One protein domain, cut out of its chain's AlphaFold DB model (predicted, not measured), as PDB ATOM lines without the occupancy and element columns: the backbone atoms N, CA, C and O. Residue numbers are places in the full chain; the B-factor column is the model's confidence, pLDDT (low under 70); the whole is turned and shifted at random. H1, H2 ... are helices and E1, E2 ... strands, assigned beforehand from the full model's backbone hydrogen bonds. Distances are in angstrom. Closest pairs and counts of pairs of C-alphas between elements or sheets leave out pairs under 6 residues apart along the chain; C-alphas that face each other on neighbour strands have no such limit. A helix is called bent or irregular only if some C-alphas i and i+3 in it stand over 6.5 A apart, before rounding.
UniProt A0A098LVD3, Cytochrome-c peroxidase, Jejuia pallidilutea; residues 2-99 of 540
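What this domain is: This is residues 2 to 99 of the 540 residues of the protein "Cytochrome-c peroxidase" of Jejuia pallidilutea (UniProt A0A098LVD3). Two short helices, H2 and H3, follow each other nearly in line, and the two long helices H1 and H4 run along this row on different sides of it, while the slender strand hairpin of E1 and E2 sticks out from these helices as an arm. H1 is kinked, and its last part folds over into H2. The printed part has 98 residues, with four named helices and two named strands in the order H1, H2, E1, E2, H3, H4; the two strands make one antiparallel sheet, and the class is mostly helix. The whole is only just loose, close to compact, with a radius of gyration of the C-alphas of 15.4 A, and flat, spanning 49 by 44 by 17 A.

How they stand to each other: E1, residues 40 to 43, and E2, residues 49 to 52, are antiparallel neighbours at 168 degrees and form a hairpin. N 42 and O 50 are 2.9 A apart and N 52 and O 40 are 2.8 A apart, both within hydrogen-bond range. Both strands are apart from H1, residues 2 to 25, and from H4, residues 72 to 92. H2, residues 27 to 33, and H3, residues 57 to 65, run the same way and are close but not clearly touching; their closest C-alphas, of Ile 33 and Leu 57, are 6.1 A apart. H1 and H2 form a helical hairpin at a shallow tilt of 9 degrees; H1 touches H2 with residues 19 to 23 alone, closest at the C-alphas of Met 22 and Tyr 30, 5.4 A. H1 touches H3 with residues 4 to 12 alone, opposite ways at a shallow tilt of 15 degrees, closest at the C-alphas of Lys 5 and Leu 64, 6.7 A. H3 and H4 form a helical hairpin at a shallow tilt of 29 degrees; H4 touches H3 with residues 75 to 82 alone, closest at the C-alphas of Val 60 and Leu 75, 6.3 A. H2 and H4 only just touch, with 3 pairs of C-alphas within 8 A, the closest those of Ile 33 and Leu 82, 6.8 A. Every O i to N i+4 pair is within hydrogen-bond range in H3, against 18 of 20 in H1, 2 of 3 in H2 and 15 of 17 in H4.

Where its parts are: H1 begins at C-alpha 2, (159.906, 80.601, 145.393), and measures 34.4 A; it has a kink of 48 degrees near residue 18 and is irregular, with C-alphas 17 and 20 7.4 A apart. H4 measures 30.6 A and ends at C-alpha 92, (158.379, 114.207, 145.357); it is only just irregular, with C-alphas 84 and 87 6.8 A apart. H2 measures 10.0 A, H3 12.1 A, and E1 and E2 9.8 A each.

The domain as a whole: The C-alphas of Glu 68 and Lys 99, the two farthest apart, are 49.3 A from each other. The printed part has no cut, and no link between its named elements is long. The mean pLDDT of the printed part is 88.2; residues 44 to 45 and 94 to 96 are under 70.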
ATOM      1  N   SER A   2     159.006  80.288 144.261       88.81
ATOM      2  CA  SER A   2     159.906  80.601 145.393       88.81
ATOM      3  C   SER A   2     160.766  81.851 145.171       88.81
ATOM      4  O   SER A   2     160.824  82.720 146.035       88.81
ATOM      5  N   GLU A   3     161.366  81.980 143.988       93.75
ATOM      6  CA  GLU A   3     162.177  83.147 143.632       93.75
ATOM      7  C   GLU A   3     161.361  84.450 143.587       93.75
ATOM      8  O   GLU A   3     161.792  85.462 144.130       93.75
ATOM      9  N   ASN A   4     160.140  84.421 143.040       92.00
ATOM     10  CA  ASN A   4     159.250  85.589 143.025       92.00
ATOM     11  C   ASN A   4     158.884  86.023 144.449       92.00
ATOM     12  O   ASN A   4     158.958  87.208 144.758       92.00
ATOM     13  N   LYS A   5     158.557  85.068 145.331       93.38
ATOM     14  CA  LYS A   5     158.280  85.336 146.752       93.38
ATOM     15  C   LYS A   5     159.496  85.952 147.457       93.38
ATOM     16  O   LYS A   5     159.350  86.898 148.226       93.38
ATOM     17  N   ARG A   6     160.709  85.476 147.154       95.06
ATOM     18  CA  ARG A   6     161.964  86.043 147.678       95.06
ATOM     19  C   ARG A   6     162.194  87.480 147.196       95.06
ATOM     20  O   ARG A   6     162.512  88.345 148.006       95.06
ATOM     21  N   ILE A   7     162.023  87.740 145.899       95.81
ATOM     22  CA  ILE A   7     162.153  89.088 145.321       95.81
ATOM     23  C   ILE A   7     161.103  90.028 145.917       95.81
ATOM     24  O   ILE A   7     161.432  91.158 146.270       95.81
ATOM     25  N   PHE A   8     159.865  89.560 146.086       95.81
ATOM     26  CA  PHE A   8     158.798  90.343 146.698       95.81
ATOM     27  C   PHE A   8     159.162  90.792 148.117       95.81
ATOM     28  O   PHE A   8     159.050  91.976 148.422       95.81
ATOM     29  N   LYS A   9     159.718  89.901 148.951       95.12
ATOM     30  CA  LYS A   9     160.232  90.270 150.283       95.12
ATOM     31  C   LYS A   9     161.306  91.362 150.233       95.12
ATOM     32  O   LYS A   9     161.302  92.262 151.069       95.12
ATOM     33  N   GLU A  10     162.197  91.337 149.242       96.31
ATOM     34  CA  GLU A  10     163.171  92.422 149.063       96.31
ATOM     35  C   GLU A  10     162.502  93.743 148.650       96.31
ATOM     36  O   GLU A  10     162.875  94.796 149.164       96.31
ATOM     37  N   VAL A  11     161.483  93.713 147.782       95.88
ATOM     38  CA  VAL A  11     160.694  94.912 147.431       95.88
ATOM     39  C   VAL A  11     160.009  95.495 148.669       95.88
ATOM     40  O   VAL A  11     160.114  96.696 148.916       95.88
ATOM     41  N   ARG A  12     159.372  94.646 149.484       96.38
ATOM     42  CA  ARG A  12     158.727  95.022 150.754       96.38
ATOM     43  C   ARG A  12     159.694  95.707 151.714       96.38
ATOM     44  O   ARG A  12     159.398  96.773 152.245       96.38
ATOM     45  N   LYS A  13     160.889  95.147 151.876       96.75
ATOM     46  CA  LYS A  13     161.967  95.745 152.673       96.75
ATOM     47  C   LYS A  13     162.344  97.149 152.189       96.75
ATOM     48  O   LYS A  13     162.479  98.051 153.012       96.75
ATOM     49  N   TRP A  14     162.495  97.364 150.879       95.50
ATOM     50  CA  TRP A  14     162.788  98.699 150.337       95.50
ATOM     51  C   TRP A  14     161.629  99.679 150.517       95.50
ATOM     52  O   TRP A  14     161.871 100.836 150.861       95.50
ATOM     53  N   TYR A  15     160.387  99.216 150.354       95.38
ATOM     54  CA  TYR A  15     159.196  99.997 150.680       95.38
ATOM     55  C   TYR A  15     159.226 100.459 152.147       95.38
ATOM     56  O   TYR A  15     159.121 101.654 152.412       95.38
ATOM     57  N   LYS A  16     159.497  99.547 153.089       97.12
ATOM     58  CA  LYS A  16     159.577  99.852 154.526       97.12
ATOM     59  C   LYS A  16     160.730 100.780 154.906       97.12
ATOM     60  O   LYS A  16     160.602 101.563 155.839       97.12
ATOM     61  N   TYR A  17     161.836 100.788 154.159       96.06
ATOM     62  CA  TYR A  17     162.862 101.821 154.342       96.06
ATOM     63  C   TYR A  17     162.380 103.227 153.955       96.06
ATOM     64  O   TYR A  17     162.817 104.205 154.569       96.06
ATOM     65  N   ALA A  18     161.504 103.334 152.954       93.75
ATOM     66  CA  ALA A  18     160.956 104.598 152.468       93.75
ATOM     67  C   ALA A  18     159.681 105.046 153.209       93.75
ATOM     68  O   ALA A  18     159.314 106.217 153.117       93.75
ATOM     69  N   GLU A  19     159.015 104.142 153.934       95.00
ATOM     70  CA  GLU A  19     157.719 104.364 154.593       95.00
ATOM     71  C   GLU A  19     157.636 105.648 155.436       95.00
ATOM     72  O   GLU A  19     156.729 106.442 155.162       95.00
ATOM     73  N   PRO A  20     158.608 105.965 156.320       94.69
ATOM     74  CA  PRO A  20     158.537 107.186 157.124       94.69
ATOM     75  C   PRO A  20     158.448 108.450 156.263       94.69
ATOM     76  O   PRO A  20     157.668 109.367 156.525       94.69
ATOM     77  N   PHE A  21     159.226 108.488 155.181       91.88
ATOM     78  CA  PHE A  21     159.247 109.622 154.268       91.88
ATOM     79  C   PHE A  21     157.944 109.742 153.478       91.88
ATOM     80  O   PHE A  21     157.435 110.855 153.330       91.88
ATOM     81  N   MET A  22     157.373 108.619 153.034       91.56
ATOM     82  CA  MET A  22     156.088 108.626 152.333       91.56
ATOM     83  C   MET A  22     154.964 109.110 153.249       91.56
ATOM     84  O   MET A  22     154.213 110.001 152.866       91.56
ATOM     85  N   ILE A  23     154.883 108.620 154.486       91.69
ATOM     86  CA  ILE A  23     153.873 109.075 155.454       91.69
ATOM     87  C   ILE A  23     154.006 110.579 155.730       91.69
ATOM     88  O   ILE A  23     153.003 111.293 155.853       91.69
ATOM     89  N   ALA A  24     155.229 111.092 155.850       90.56
ATOM     90  CA  ALA A  24     155.454 112.493 156.188       90.56
ATOM     91  C   ALA A  24     155.278 113.454 155.004       90.56
ATOM     92  O   ALA A  24     154.759 114.555 155.198       90.56
ATOM     93  N   PHE A  25     155.712 113.063 153.804       88.31
ATOM     94  CA  PHE A  25     155.906 113.987 152.683       88.31
ATOM     95  C   PHE A  25     155.217 113.564 151.379       88.31
ATOM     96  O   PHE A  25     155.120 114.387 150.470       88.31
ATOM     97  N   ASP A  26     154.708 112.333 151.279       89.31
ATOM     98  CA  ASP A  26     154.039 111.807 150.081       89.31
ATOM     99  C   ASP A  26     152.897 110.833 150.441       89.31
ATOM    100  O   ASP A  26     152.850 109.672 150.018       89.31
ATOM    101  N   ASN A  27     151.966 111.311 151.275       87.94
ATOM    102  CA  ASN A  27     150.923 110.472 151.875       87.94
ATOM    103  C   ASN A  27     150.011 109.814 150.824       87.94
ATOM    104  O   ASN A  27     149.536 108.702 151.022       87.94
ATOM    105  N   ASN A  28     149.801 110.459 149.674       87.44
ATOM    106  CA  ASN A  28     149.001 109.889 148.586       87.44
ATOM    107  C   ASN A  28     149.665 108.647 147.971       87.44
ATOM    108  O   ASN A  28     148.978 107.692 147.605       87.44
ATOM    109  N   ASN A  29     150.997 108.632 147.851       88.94
ATOM    110  CA  ASN A  29     151.715 107.427 147.442       88.94
ATOM    111  C   ASN A  29     151.717 106.367 148.547       88.94
ATOM    112  O   ASN A  29     151.526 105.197 148.234       88.94
ATOM    113  N   TYR A  30     151.854 106.756 149.820       89.81
ATOM    114  CA  TYR A  30     151.734 105.816 150.944       89.81
ATOM    115  C   TYR A  30     150.403 105.043 150.910       89.81
ATOM    116  O   TYR A  30     150.410 103.813 150.915       89.81
ATOM    117  N   LEU A  31     149.278 105.758 150.778       86.62
ATOM    118  CA  LEU A  31     147.933 105.166 150.765       86.62
ATOM    119  C   LEU A  31     147.693 104.205 149.590       86.62
ATOM    120  O   LEU A  31     146.829 103.341 149.669       86.62
ATOM    121  N   THR A  32     148.440 104.349 148.494       87.50
ATOM    122  CA  THR A  32     148.217 103.565 147.271       87.50
ATOM    123  C   THR A  32     149.203 102.409 147.132       87.50
ATOM    124  O   THR A  32     148.796 101.295 146.825       87.50
ATOM    125  N   ILE A  33     150.493 102.623 147.407       91.81
ATOM    126  CA  ILE A  33     151.545 101.621 147.170       91.81
ATOM    127  C   ILE A  33     151.358 100.373 148.023       91.81
ATOM    128  O   ILE A  33     151.622  99.278 147.534       91.81
ATOM    129  N   ASN A  34     150.894 100.524 149.264       92.88
ATOM    130  CA  ASN A  34     150.546  99.400 150.128       92.88
ATOM    131  C   ASN A  34     149.088  99.427 150.605       92.88
ATOM    132  O   ASN A  34     148.788  98.939 151.694       92.88
ATOM    133  N   GLY A  35     148.186 100.016 149.816       91.00
ATOM    134  CA  GLY A  35     146.761 100.015 150.143       91.00
ATOM    135  C   GLY A  35     146.193  98.590 150.251       91.00
ATOM    136  O   GLY A  35     146.719  97.690 149.586       91.00
ATOM    137  N   PRO A  36     145.146  98.371 151.062       90.75
ATOM    138  CA  PRO A  36     144.503  97.064 151.190       90.75
ATOM    139  C   PRO A  36     143.934  96.588 149.846       90.75
ATOM    140  O   PRO A  36     143.601  97.408 148.983       90.75
ATOM    141  N   ASN A  37     143.810  95.270 149.653       91.31
ATOM    142  CA  ASN A  37     143.186  94.689 148.457       91.31
ATOM    143  C   ASN A  37     141.650  94.798 148.502       91.31
ATOM    144  O   ASN A  37     140.921  93.818 148.385       91.31
ATOM    145  N   LEU A  38     141.149  96.018 148.681       88.62
ATOM    146  CA  LEU A  38     139.728  96.320 148.759       88.62
ATOM    147  C   LEU A  38     139.335  97.274 147.636       88.62
ATOM    148  O   LEU A  38     140.097  98.160 147.240       88.62
ATOM    149  N   LEU A  39     138.125  97.092 147.104       87.75
ATOM    150  CA  LEU A  39     137.577  98.013 146.117       87.75
ATOM    151  C   LEU A  39     137.391  99.389 146.760       87.75
ATOM    152  O   LEU A  39     136.621  99.546 147.704       87.75
ATOM    153  N   ILE A  40     138.039 100.404 146.195       84.94
ATOM    154  CA  ILE A  40     137.843 101.777 146.640       84.94
ATOM    155  C   ILE A  40     136.691 102.370 145.842       84.94
ATOM    156  O   ILE A  40     136.737 102.472 144.613       84.94
ATOM    157  N   VAL A  41     135.655 102.792 146.555       85.00
ATOM    158  CA  VAL A  41     134.523 103.514 145.982       85.00
ATOM    159  C   VAL A  41     134.626 104.962 146.435       85.00
ATOM    160  O   VAL A  41     134.601 105.223 147.633       85.00
ATOM    161  N   HIS A  42     134.706 105.905 145.499       81.50
ATOM    162  CA  HIS A  42     134.503 107.329 145.767       81.50
ATOM    163  C   HIS A  42     133.126 107.723 145.245       81.50
ATOM    164  O   HIS A  42     132.847 107.527 144.064       81.50
ATOM    165  N   ALA A  43     132.282 108.257 146.121       74.38
ATOM    166  CA  ALA A  43     130.958 108.762 145.781       74.38
ATOM    167  C   ALA A  43     130.821 110.152 146.410       74.38
ATOM    168  O   ALA A  43     130.651 110.258 147.627       74.38
ATOM    169  N   GLU A  44     131.011 111.194 145.599       62.69
ATOM    170  CA  GLU A  44     130.821 112.594 146.016       62.69
ATOM    171  C   GLU A  44     129.361 113.027 145.825       62.69
ATOM    172  O   GLU A  44     128.809 113.730 146.668       62.69
ATOM    173  N   ASP A  45     128.714 112.538 144.764       69.25
ATOM    174  CA  ASP A  45     127.275 112.628 144.529       69.25
ATOM    175  C   ASP A  45     126.772 111.436 143.685       69.25
ATOM    176  O   ASP A  45     127.542 110.549 143.306       69.25
ATOM    177  N   TYR A  46     125.468 111.405 143.389       71.06
ATOM    178  CA  TYR A  46     124.825 110.345 142.594       71.06
ATOM    179  C   TYR A  46     125.332 110.243 141.146       71.06
ATOM    180  O   TYR A  46     125.088 109.243 140.475       71.06
ATOM    181  N   THR A  47     125.994 111.280 140.635       72.31
ATOM    182  CA  THR A  47     126.481 111.365 139.253       72.31
ATOM    183  C   THR A  47     127.975 111.067 139.131       72.31
ATOM    184  O   THR A  47     128.424 110.634 138.069       72.31
ATOM    185  N   GLU A  48     128.735 111.207 140.220       78.06
ATOM    186  CA  GLU A  48     130.173 110.947 140.286       78.06
ATOM    187  C   GLU A  48     130.519 109.788 141.236       78.06
ATOM    188  O   GLU A  48     131.057 109.975 142.331       78.06
ATOM    189  N   ILE A  49     130.272 108.556 140.773       82.00
ATOM    190  CA  ILE A  49     130.711 107.328 141.452       82.00
ATOM    191  C   ILE A  49     131.919 106.739 140.716       82.00
ATOM    192  O   ILE A  49     131.809 106.225 139.600       82.00
ATOM    193  N   LYS A  50     133.094 106.776 141.353       84.56
ATOM    194  CA  LYS A  50     134.333 106.174 140.841       84.56
ATOM    195  C   LYS A  50     134.635 104.892 141.604       84.56
ATOM    196  O   LYS A  50     134.811 104.913 142.819       84.56
ATOM    197  N   LYS A  51     134.739 103.783 140.870       87.31
ATOM    198  CA  LYS A  51     135.120 102.465 141.392       87.31
ATOM    199  C   LYS A  51     136.549 102.173 140.959       87.31
ATOM    200  O   LYS A  51     136.833 102.075 139.766       87.31
ATOM    201  N   ILE A  52     137.454 102.079 141.921       83.69
ATOM    202  CA  ILE A  52     138.883 101.925 141.680       83.69
ATOM    203  C   ILE A  52     139.298 100.571 142.238       83.69
ATOM    204  O   ILE A  52     139.284 100.354 143.448       83.69
ATOM    205  N   LYS A  53     139.670  99.653 141.339       85.19
ATOM    206  CA  LYS A  53     140.290  98.392 141.749       85.19
ATOM    207  C   LYS A  53     141.604  98.690 142.479       85.19
ATOM    208  O   LYS A  53     142.361  99.541 141.993       85.19
ATOM    209  N   PRO A  54     141.883  98.002 143.596       86.25
ATOM    210  CA  PRO A  54     143.111  98.210 144.341       86.25
ATOM    211  C   PRO A  54     144.318  97.900 143.454       86.25
ATOM    212  O   PRO A  54     144.317  96.966 142.646       86.25
ATOM    213  N   LYS A  55     145.351  98.735 143.578       90.19
ATOM    214  CA  LYS A  55     146.641  98.491 142.939       90.19
ATOM    215  C   LYS A  55     147.761  98.731 143.927       90.19
ATOM    216  O   LYS A  55     148.096  99.884 144.189       90.19
ATOM    217  N   SER A  56     148.307  97.667 144.500       94.94
ATOM    218  CA  SER A  56     149.224  97.787 145.630       94.94
ATOM    219  C   SER A  56     150.107  96.554 145.808       94.94
ATOM    220  O   SER A  56     149.920  95.512 145.178       94.94
ATOM    221  N   LEU A  57     151.076  96.672 146.712       95.94
ATOM    222  CA  LEU A  57     151.878  95.555 147.184       95.94
ATOM    223  C   LEU A  57     151.032  94.492 147.900       95.94
ATOM    224  O   LEU A  57     151.406  93.332 147.802       95.94
ATOM    225  N   GLN A  58     149.914  94.832 148.554       95.31
ATOM    226  CA  GLN A  58     149.035  93.821 149.164       95.31
ATOM    227  C   GLN A  58     148.327  92.977 148.097       95.31
ATOM    228  O   GLN A  58     148.291  91.758 148.209       95.31
ATOM    229  N   VAL A  59     147.895  93.586 146.983       94.88
ATOM    230  CA  VAL A  59     147.356  92.826 145.836       94.88
ATOM    231  C   VAL A  59     148.410  91.869 145.271       94.88
ATOM    232  O   VAL A  59     148.127  90.708 144.983       94.88
ATOM    233  N   VAL A  60     149.655  92.337 145.124       95.75
ATOM    234  CA  VAL A  60     150.768  91.486 144.667       95.75
ATOM    235  C   VAL A  60     151.053  90.358 145.660       95.75
ATOM    236  O   VAL A  60     151.357  89.245 145.236       95.75
ATOM    237  N   GLU A  61     150.971  90.632 146.962       95.12
ATOM    238  CA  GLU A  61     151.122  89.621 148.002       95.12
ATOM    239  C   GLU A  61     150.067  88.528 147.839       95.12
ATOM    240  O   GLU A  61     150.427  87.368 147.656       95.12
ATOM    241  N   GLU A  62     148.789  88.888 147.797       92.44
ATOM    242  CA  GLU A  62     147.710  87.919 147.613       92.44
ATOM    243  C   GLU A  62     147.890  87.110 146.325       92.44
ATOM    244  O   GLU A  62     147.902  85.888 146.377       92.44
ATOM    245  N   LEU A  63     148.186  87.736 145.181       93.56
ATOM    246  CA  LEU A  63     148.427  87.011 143.923       93.56
ATOM    247  C   LEU A  63     149.589  86.004 143.990       93.56
ATOM    248  O   LEU A  63     149.575  84.986 143.296       93.56
ATOM    249  N   LEU A  64     150.631  86.295 144.774       93.56
ATOM    250  CA  LEU A  64     151.796  85.418 144.920       93.56
ATOM    251  C   LEU A  64     151.577  84.299 145.943       93.56
ATOM    252  O   LEU A  64     152.255  83.267 145.855       93.56
ATOM    253  N   TYR A  65     150.712  84.517 146.931       90.44
ATOM    254  CA  TYR A  65     150.473  83.597 148.041       90.44
ATOM    255  C   TYR A  65     149.130  82.862 147.963       90.44
ATOM    256  O   TYR A  65     148.985  81.881 148.683       90.44
ATOM    257  N   ASN A  66     148.242  83.244 147.041       84.19
ATOM    258  CA  ASN A  66     146.975  82.571 146.764       84.19
ATOM    259  C   ASN A  66     147.184  81.087 146.408       84.19
ATOM    260  O   ASN A  66     148.067  80.730 145.617       84.19
ATOM    261  N   GLU A  67     146.339  80.232 146.981       78.56
ATOM    262  CA  GLU A  67     146.300  78.790 146.745       78.56
ATOM    263  C   GLU A  67     145.627  78.420 145.411       78.56
ATOM    264  O   GLU A  67     145.977  77.403 144.811       78.56
ATOM    265  N   GLU A  68     144.744  79.273 144.879       79.19
ATOM    266  CA  GLU A  68     144.011  79.050 143.618       79.19
ATOM    267  C   GLU A  68     144.876  79.223 142.353       79.19
ATOM    268  O   GLU A  68     144.446  78.944 141.231       79.19
ATOM    269  N   GLY A  69     146.129  79.652 142.521       78.88
ATOM    270  CA  GLY A  69     147.102  79.814 141.446       78.88
ATOM    271  C   GLY A  69     147.334  81.265 141.019       78.88
ATOM    272  O   GLY A  69     146.658  82.206 141.423       78.88
ATOM    273  N   LEU A  70     148.365  81.459 140.192       87.56
ATOM    274  CA  LEU A  70     148.851  82.789 139.826       87.56
ATOM    275  C   LEU A  70     148.136  83.349 138.590       87.56
ATOM    276  O   LEU A  70     148.383  82.886 137.471       87.56
ATOM    277  N   ASN A  71     147.379  84.435 138.764       91.31
ATOM    278  CA  ASN A  71     146.941  85.276 137.651       91.31
ATOM    279  C   ASN A  71     148.103  86.168 137.172       91.31
ATOM    280  O   ASN A  71     148.420  87.198 137.768       91.31
ATOM    281  N   LYS A  72     148.769  85.743 136.092       91.62
ATOM    282  CA  LYS A  72     149.951  86.434 135.550       91.62
ATOM    283  C   LYS A  72     149.631  87.805 134.961       91.62
ATOM    284  O   LYS A  72     150.451  88.704 135.104       91.62
ATOM    285  N   GLU A  73     148.486  87.942 134.299       93.50
ATOM    286  CA  GLU A  73     148.080  89.191 133.649       93.50
ATOM    287  C   GLU A  73     147.819  90.274 134.697       93.50
ATOM    288  O   GLU A  73     148.380  91.365 134.616       93.50
ATOM    289  N   GLU A  74     147.059  89.935 135.743       92.62
ATOM    290  CA  GLU A  74     146.824  90.853 136.857       92.62
ATOM    291  C   GLU A  74     148.140  91.200 137.564       92.62
ATOM    292  O   GLU A  74     148.431  92.377 137.770       92.62
ATOM    293  N   LEU A  75     148.998  90.211 137.855       93.94
ATOM    294  CA  LEU A  75     150.304  90.477 138.464       93.94
ATOM    295  C   LEU A  75     151.141  91.451 137.615       93.94
ATOM    296  O   LEU A  75     151.750  92.372 138.158       93.94
ATOM    297  N   GLU A  76     151.179  91.279 136.294       94.81
ATOM    298  CA  GLU A  76     151.924  92.168 135.400       94.81
ATOM    299  C   GLU A  76     151.377  93.603 135.428       94.81
ATOM    300  O   GLU A  76     152.155  94.553 135.555       94.81
ATOM    301  N   LEU A  77     150.051  93.775 135.411       94.06
ATOM    302  CA  LEU A  77     149.401  95.085 135.532       94.06
ATOM    303  C   LEU A  77     149.751  95.783 136.855       94.06
ATOM    304  O   LEU A  77     150.071  96.979 136.860       94.06
ATOM    305  N   GLN A  78     149.742  95.037 137.960       94.69
ATOM    306  CA  GLN A  78     150.122  95.536 139.283       94.69
ATOM    307  C   GLN A  78     151.586  95.990 139.315       94.69
ATOM    308  O   GLN A  78     151.902  97.093 139.771       94.69
ATOM    309  N   LEU A  79     152.494  95.186 138.755       94.81
ATOM    310  CA  LEU A  79     153.919  95.511 138.692       94.81
ATOM    311  C   LEU A  79     154.208  96.723 137.795       94.81
ATOM    312  O   LEU A  79     155.044  97.554 138.156       94.81
ATOM    313  N   ILE A  80     153.515  96.865 136.659       95.06
ATOM    314  CA  ILE A  80     153.618  98.050 135.789       95.06
ATOM    315  C   ILE A  80     153.186  99.303 136.555       95.06
ATOM    316  O   ILE A  80     153.908 100.305 136.543       95.06
ATOM    317  N   PHE A  81     152.048  99.240 137.254       93.19
ATOM    318  CA  PHE A  81     151.569 100.347 138.076       93.19
ATOM    319  C   PHE A  81     152.599 100.731 139.142       93.19
ATOM    320  O   PHE A  81     153.064 101.872 139.148       93.19
ATOM    321  N   LEU A  82     153.030  99.785 139.980       93.94
ATOM    322  CA  LEU A  82     153.988 100.040 141.058       93.94
ATOM    323  C   LEU A  82     155.312 100.602 140.525       93.94
ATOM    324  O   LEU A  82     155.803 101.615 141.026       93.94
ATOM    325  N   ARG A  83     155.858 100.018 139.449       93.81
ATOM    326  CA  ARG A  83     157.083 100.508 138.799       93.81
ATOM    327  C   ARG A  83     156.926 101.939 138.290       93.81
ATOM    328  O   ARG A  83     157.864 102.723 138.408       93.81
ATOM    329  N   SER A  84     155.759 102.289 137.748       92.38
ATOM    330  CA  SER A  84     155.491 103.644 137.255       92.38
ATOM    331  C   SER A  84     155.458 104.694 138.369       92.38
ATOM    332  O   SER A  84     155.765 105.850 138.098       92.38
ATOM    333  N   ARG A  85     155.140 104.312 139.618       89.75
ATOM    334  CA  ARG A  85     155.099 105.226 140.774       89.75
ATOM    335  C   ARG A  85     156.485 105.570 141.315       89.75
ATOM    336  O   ARG A  85     156.683 106.699 141.762       89.75
ATOM    337  N   VAL A  86     157.453 104.652 141.230       89.00
ATOM    338  CA  VAL A  86     158.796 104.814 141.829       89.00
ATOM    339  C   VAL A  86     159.495 106.130 141.433       89.00
ATOM    340  O   VAL A  86     159.979 106.820 142.331       89.00
ATOM    341  N   PRO A  87     159.529 106.557 140.150       88.56
ATOM    342  CA  PRO A  87     160.145 107.834 139.780       88.56
ATOM    343  C   PRO A  87     159.448 109.053 140.400       88.56
ATOM    344  O   PRO A  87     160.127 110.000 140.793       88.56
ATOM    345  N   PHE A  88     158.115 109.030 140.526       84.56
ATOM    346  CA  PHE A  88     157.359 110.120 141.158       84.56
ATOM    347  C   PHE A  88     157.663 110.209 142.643       84.56
ATOM    348  O   PHE A  88     157.894 111.303 143.144       84.56
ATOM    349  N   MET A  89     157.740 109.068 143.330       85.06
ATOM    350  CA  MET A  89     158.166 109.043 144.725       85.06
ATOM    351  C   MET A  89     159.563 109.649 144.855       85.06
ATOM    352  O   MET A  89     159.760 110.573 145.634       85.06
ATOM    353  N   ALA A  90     160.530 109.197 144.053       83.56
ATOM    354  CA  ALA A  90     161.888 109.738 144.096       83.56
ATOM    355  C   ALA A  90     161.927 111.258 143.837       83.56
ATOM    356  O   ALA A  90     162.717 111.964 144.457       83.56
ATOM    357  N   HIS A  91     161.054 111.769 142.962       82.44
ATOM    358  CA  HIS A  91     160.950 113.194 142.655       82.44
ATOM    359  C   HIS A  91     160.265 114.020 143.760       82.44
ATOM    360  O   HIS A  91     160.711 115.126 144.067       82.44
ATOM    361  N   ASN A  92     159.198 113.497 144.369       77.88
ATOM    362  CA  ASN A  92     158.379 114.207 145.357       77.88
ATOM    363  C   ASN A  92     159.090 114.415 146.701       77.88
ATOM    364  O   ASN A  92     158.771 115.356 147.433       77.88
ATOM    365  N   HIS A  93     160.077 113.579 147.033       75.25
ATOM    366  CA  HIS A  93     160.844 113.687 148.274       75.25
ATOM    367  C   HIS A  93     161.892 114.811 148.196       75.25
ATOM    368  O   HIS A  93     163.098 114.595 148.085       75.25
ATOM    369  N   ILE A  94     161.418 116.057 148.280       65.44
ATOM    370  CA  ILE A  94     162.245 117.268 148.251       65.44
ATOM    371  C   ILE A  94     162.752 117.598 149.668       65.44
ATOM    372  O   ILE A  94     162.174 118.398 150.408       65.44
ATOM    373  N   ILE A  95     163.870 116.972 150.036       67.31
ATOM    374  CA  ILE A  95     164.482 116.995 151.380       67.31
ATOM    375  C   ILE A  95     164.932 118.409 151.816       67.31
ATOM    376  O   ILE A  95     164.822 118.758 152.992       67.31
ATOM    377  N   TYR A  96     165.375 119.275 150.892       65.38
ATOM    378  CA  TYR A  96     165.966 120.585 151.236       65.38
ATOM    379  C   TYR A  96     164.974 121.625 151.787       65.38
ATOM    380  O   TYR A  96     165.394 122.658 152.304       65.38
ATOM    381  N   LYS A  97     163.660 121.384 151.684       73.38
ATOM    382  CA  LYS A  97     162.628 122.283 152.236       73.38
ATOM    383  C   LYS A  97     162.270 121.966 153.694       73.38
ATOM    384  O   LYS A  97     161.477 122.690 154.295       73.38
ATOM    385  N   GLN A  98     162.823 120.892 154.263       83.00
ATOM    386  CA  GLN A  98     162.421 120.392 155.575       83.00
ATOM    387  C   GLN A  98     163.291 120.947 156.706       83.00
ATOM    388  O   GLN A  98     164.510 121.037 156.594       83.00
ATOM    389  N   LYS A  99     162.646 121.305 157.821       86.94
ATOM    390  CA  LYS A  99     163.305 121.720 159.071       86.94
ATOM    391  C   LYS A  99     163.406 120.524 160.020       86.94
ATOM    392  O   LYS A  99     162.617 119.591 159.897       86.94
TER     393      LYS A  99